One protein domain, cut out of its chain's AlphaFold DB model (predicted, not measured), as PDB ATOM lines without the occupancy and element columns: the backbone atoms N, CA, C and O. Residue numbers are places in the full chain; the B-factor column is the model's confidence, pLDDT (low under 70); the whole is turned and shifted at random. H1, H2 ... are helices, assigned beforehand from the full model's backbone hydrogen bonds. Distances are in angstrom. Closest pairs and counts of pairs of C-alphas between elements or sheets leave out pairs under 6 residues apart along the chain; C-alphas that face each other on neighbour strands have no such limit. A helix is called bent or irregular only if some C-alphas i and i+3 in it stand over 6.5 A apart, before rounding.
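AT A GLANCE: This is residues 101 to 140 of the 437 residues of the protein "Hypothetical protein" of Cryptomonas curvata (UniProt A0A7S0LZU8). Starting at Ser 101, you trace a flat, open U: H1 is one arm, a tight link crosses the base, and H2 runs back as the other arm, with the space between the arms empty. H1 kinks near residue 114, and its last part turns towards H2. The printed part has 40 residues and two named helices, H1 then H2, with no named strand; its class is all helix. It is only just loose, close to extended, with a radius of gyration of the C-alphas of 13.2 A and spans of 30 by 28 by 6 A.

HOW THE PARTS SIT: Look first at H1, residues 101 to 120, which has a kink of 49 degrees near residue 114. It is irregular, with C-alphas 115 and 118 lying 7.2 A apart. Past the four residues of the tight link comes H2, residues 125 to 139. H1 and H2 are apart, with no C-alpha of the one within 8 A of the other. In H2 every O i to N i+4 pair is within hydrogen-bond range; in H1, 14 of 16 are.

IN THESE COORDINATES: Find C-alpha 101 at (123.701, 92.582, 151.103); from there H1 runs 24.6 A to C-alpha 120. H2 runs 21.2 A, from C-alpha 125 to C-alpha 139 at (120.132, 115.200, 149.173).

THE WHOLE: The two C-alphas farthest apart, of Val 115 and Leu 140, are 33.8 A apart. The printed part has no cut, and no printed residue is under 70 in pLDDT.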
ATOM      1  N   SER A 101     123.979  91.446 150.220       92.94
ATOM      2  CA  SER A 101     123.701  92.582 151.103       92.94
ATOM      3  C   SER A 101     122.270  93.112 150.934       92.94
ATOM      4  O   SER A 101     121.584  93.329 151.928       92.94
ATOM      5  N   ALA A 102     121.781  93.237 149.694       90.00
ATOM      6  CA  ALA A 102     120.418  93.699 149.427       90.00
ATOM      7  C   ALA A 102     119.361  92.677 149.879       90.00
ATOM      8  O   ALA A 102     118.336  93.056 150.439       90.00
ATOM      9  N   VAL A 103     119.633  91.379 149.693       93.06
ATOM     10  CA  VAL A 103     118.741  90.298 150.150       93.06
ATOM     11  C   VAL A 103     118.642  90.284 151.675       93.06
ATOM     12  O   VAL A 103     117.543  90.232 152.218       93.06
ATOM     13  N   ILE A 104     119.778  90.385 152.369       94.69
ATOM     14  CA  ILE A 104     119.826  90.444 153.834       94.69
ATOM     15  C   ILE A 104     119.096  91.691 154.335       94.69
ATOM     16  O   ILE A 104     118.298  91.583 155.259       94.69
ATOM     17  N   ALA A 105     119.309  92.853 153.709       91.81
ATOM     18  CA  ALA A 105     118.602  94.079 154.067       91.81
ATOM     19  C   ALA A 105     117.077  93.934 153.913       91.81
ATOM     20  O   ALA A 105     116.340  94.318 154.818       91.81
ATOM     21  N   GLY A 106     116.604  93.326 152.819       92.69
ATOM     22  CA  GLY A 106     115.180  93.054 152.603       92.69
ATOM     23  C   GLY A 106     114.592  92.077 153.627       92.69
ATOM     24  O   GLY A 106     113.537  92.346 154.196       92.69
ATOM     25  N   LEU A 107     115.290  90.977 153.924       95.19
ATOM     26  CA  LEU A 107     114.862  90.008 154.941       95.19
ATOM     27  C   LEU A 107     114.826  90.623 156.343       95.19
ATOM     28  O   LEU A 107     113.853  90.438 157.073       95.19
ATOM     29  N   LEU A 108     115.856  91.387 156.710       94.94
ATOM     30  CA  LEU A 108     115.895  92.112 157.978       94.94
ATOM     31  C   LEU A 108     114.765  93.132 158.066       94.94
ATOM     32  O   LEU A 108     114.157  93.245 159.124       94.94
ATOM     33  N   LEU A 109     114.452  93.833 156.973       92.12
ATOM     34  CA  LEU A 109     113.332  94.764 156.937       92.12
ATOM     35  C   LEU A 109     112.002  94.040 157.178       92.12
ATOM     36  O   LEU A 109     111.217  94.503 157.996       92.12
ATOM     37  N   ILE A 110     111.772  92.885 156.545       92.25
ATOM     38  CA  ILE A 110     110.562  92.074 156.765       92.25
ATOM     39  C   ILE A 110     110.450  91.639 158.233       92.25
ATOM     40  O   ILE A 110     109.386  91.787 158.836       92.25
ATOM     41  N   ILE A 111     111.538  91.138 158.825       94.19
ATOM     42  CA  ILE A 111     111.566  90.710 160.233       94.19
ATOM     43  C   ILE A 111     111.315  91.904 161.156       94.19
ATOM     44  O   ILE A 111     110.462  91.836 162.040       94.19
ATOM     45  N   LEU A 112     112.029  93.009 160.936       92.88
ATOM     46  CA  LEU A 112     111.928  94.217 161.746       92.88
ATOM     47  C   LEU A 112     110.514  94.786 161.697       92.88
ATOM     48  O   LEU A 112     109.944  95.078 162.738       92.88
ATOM     49  N   VAL A 113     109.932  94.907 160.508       90.25
ATOM     50  CA  VAL A 113     108.566  95.401 160.325       90.25
ATOM     51  C   VAL A 113     107.579  94.453 161.005       90.25
ATOM     52  O   VAL A 113     106.746  94.920 161.768       90.25
ATOM     53  N   SER A 114     107.720  93.135 160.853       89.31
ATOM     54  CA  SER A 114     106.806  92.159 161.472       89.31
ATOM     55  C   SER A 114     106.848  92.170 163.006       89.31
ATOM     56  O   SER A 114     105.812  92.034 163.652       89.31
ATOM     57  N   VAL A 115     108.031  92.355 163.603       92.31
ATOM     58  CA  VAL A 115     108.211  92.375 165.066       92.31
ATOM     59  C   VAL A 115     107.910  93.754 165.658       92.31
ATOM     60  O   VAL A 115     107.328  93.854 166.737       92.31
ATOM     61  N   LEU A 116     108.306  94.824 164.965       88.94
ATOM     62  CA  LEU A 116     108.300  96.196 165.471       88.94
ATOM     63  C   LEU A 116     107.079  97.009 165.013       88.94
ATOM     64  O   LEU A 116     106.870  98.105 165.537       88.94
ATOM     65  N   LEU A 117     106.232  96.488 164.111       86.25
ATOM     66  CA  LEU A 117     104.949  97.108 163.730       86.25
ATOM     67  C   LEU A 117     104.126  97.576 164.941       86.25
ATOM     68  O   LEU A 117     103.653  98.714 164.939       86.25
ATOM     69  N   PRO A 118     103.966  96.755 166.002       84.44
ATOM     70  CA  PRO A 118     103.190  97.145 167.173       84.44
ATOM     71  C   PRO A 118     103.816  98.302 167.955       84.44
ATOM     72  O   PRO A 118     103.095  99.003 168.660       84.44
ATOM     73  N   ALA A 119     105.133  98.502 167.849       86.31
ATOM     74  CA  ALA A 119     105.854  99.588 168.503       86.31
ATOM     75  C   ALA A 119     105.886 100.868 167.646       86.31
ATOM     76  O   ALA A 119     105.834 101.970 168.191       86.31
ATOM     77  N   LEU A 120     105.888 100.739 166.315       83.88
ATOM     78  CA  LEU A 120     105.865 101.858 165.360       83.88
ATOM     79  C   LEU A 120     104.661 102.795 165.549       83.88
ATOM     80  O   LEU A 120     104.773 103.986 165.275       83.88
ATOM     81  N   LYS A 121     103.538 102.307 166.091       85.00
ATOM     82  CA  LYS A 121     102.363 103.145 166.398       85.00
ATOM     83  C   LYS A 121     102.611 104.213 167.475       85.00
ATOM     84  O   LYS A 121     101.845 105.164 167.565       85.00
ATOM     85  N   TYR A 122     103.647 104.051 168.302       89.00
ATOM     86  CA  TYR A 122     104.015 105.019 169.343       89.00
ATOM     87  C   TYR A 122     105.005 106.075 168.849       89.00
ATOM     88  O   TYR A 122     105.406 106.942 169.624       89.00
ATOM     89  N   LEU A 123     105.439 105.992 167.590       90.19
ATOM     90  CA  LEU A 123     106.494 106.842 167.065       90.19
ATOM     91  C   LEU A 123     105.944 108.263 166.850       90.19
ATOM     92  O   LEU A 123     105.029 108.448 166.043       90.19
ATOM     93  N   PRO A 124     106.461 109.282 167.562       93.25
ATOM     94  CA  PRO A 124     105.962 110.639 167.416       93.25
ATOM     95  C   PRO A 124     106.195 111.142 165.992       93.25
ATOM     96  O   PRO A 124     107.305 111.035 165.465       93.25
ATOM     97  N   LEU A 125     105.179 111.768 165.394       94.38
ATOM     98  CA  LEU A 125     105.277 112.358 164.051       94.38
ATOM     99  C   LEU A 125     106.428 113.373 163.941       94.38
ATOM    100  O   LEU A 125     107.051 113.487 162.889       94.38
ATOM    101  N   ALA A 126     106.768 114.049 165.044       95.38
ATOM    102  CA  ALA A 126     107.908 114.962 165.120       95.38
ATOM    103  C   ALA A 126     109.252 114.270 164.818       95.38
ATOM    104  O   ALA A 126     110.089 114.837 164.118       95.38
ATOM    105  N   CYS A 127     109.449 113.032 165.284       95.06
ATOM    106  CA  CYS A 127     110.667 112.268 165.006       95.06
ATOM    107  C   CYS A 127     110.758 111.895 163.523       95.06
ATOM    108  O   CYS A 127     111.823 112.015 162.921       95.06
ATOM    109  N   VAL A 128     109.636 111.495 162.917       92.38
ATOM    110  CA  VAL A 128     109.571 111.182 161.480       92.38
ATOM    111  C   VAL A 128     109.885 112.426 160.647       92.38
ATOM    112  O   VAL A 128     110.718 112.360 159.747       92.38
ATOM    113  N   ALA A 129     109.291 113.572 160.989       94.50
ATOM    114  CA  ALA A 129     109.555 114.839 160.314       94.50
ATOM    115  C   ALA A 129     111.034 115.253 160.412       94.50
ATOM    116  O   ALA A 129     111.629 115.630 159.405       94.50
ATOM    117  N   ALA A 130     111.655 115.120 161.590       95.62
ATOM    118  CA  ALA A 130     113.082 115.391 161.774       95.62
ATOM    119  C   ALA A 130     113.974 114.486 160.905       95.62
ATOM    120  O   ALA A 130     114.924 114.970 160.286       95.62
ATOM    121  N   ILE A 131     113.657 113.189 160.812       92.50
ATOM    122  CA  ILE A 131     114.396 112.250 159.954       92.50
ATOM    123  C   ILE A 131     114.250 112.645 158.481       92.50
ATOM    124  O   ILE A 131     115.261 112.746 157.783       92.50
ATOM    125  N   LEU A 132     113.026 112.919 158.020       91.56
ATOM    126  CA  LEU A 132     112.762 113.325 156.636       91.56
ATOM    127  C   LEU A 132     113.456 114.645 156.284       91.56
ATOM    128  O   LEU A 132     114.060 114.741 155.218       91.56
ATOM    129  N   MET A 133     113.454 115.625 157.190       93.94
ATOM    130  CA  MET A 133     114.137 116.903 156.979       93.94
ATOM    131  C   MET A 133     115.656 116.726 156.868       93.94
ATOM    132  O   MET A 133     116.291 117.313 155.993       93.94
ATOM    133  N   ASN A 134     116.250 115.870 157.707       91.38
ATOM    134  CA  ASN A 134     117.678 115.551 157.622       91.38
ATOM    135  C   ASN A 134     118.029 114.812 156.319       91.38
ATOM    136  O   ASN A 134     119.081 115.073 155.737       91.38
ATOM    137  N   VAL A 135     117.165 113.912 155.838       86.88
ATOM    138  CA  VAL A 135     117.361 113.245 154.539       86.88
ATOM    139  C   VAL A 135     117.258 114.251 153.394       86.88
ATOM    140  O   VAL A 135     118.151 114.282 152.550       86.88
ATOM    141  N   ALA A 136     116.234 115.110 153.395       88.19
ATOM    142  CA  ALA A 136     116.048 116.142 152.379       88.19
ATOM    143  C   ALA A 136     117.256 117.088 152.307       88.19
ATOM    144  O   ALA A 136     117.798 117.309 151.228       88.19
ATOM    145  N   TYR A 137     117.745 117.564 153.456       88.81
ATOM    146  CA  TYR A 137     118.933 118.418 153.521       88.81
ATOM    147  C   TYR A 137     120.186 117.727 152.963       88.81
ATOM    148  O   TYR A 137     120.972 118.349 152.257       88.81
ATOM    149  N   ARG A 138     120.366 116.428 153.231       83.69
ATOM    150  CA  ARG A 138     121.516 115.653 152.733       83.69
ATOM    151  C   ARG A 138     121.459 115.336 151.241       83.69
ATOM    152  O   ARG A 138     122.500 115.017 150.678       83.69
ATOM    153  N   MET A 139     120.281 115.384 150.622       83.56
ATOM    154  CA  MET A 139     120.132 115.200 149.173       83.56
ATOM    155  C   MET A 139     120.423 116.489 148.390       83.56
ATOM    156  O   MET A 139     120.566 116.438 147.172       83.56
ATOM    157  N   LEU A 140     120.528 117.639 149.069       86.25
ATOM    158  CA  LEU A 140     120.915 118.903 148.447       86.25
ATOM    159  C   LEU A 140     122.440 118.969 148.283       86.25
ATOM    160  O   LEU A 140     123.179 119.308 149.207       86.25
TER     161      LEU A 140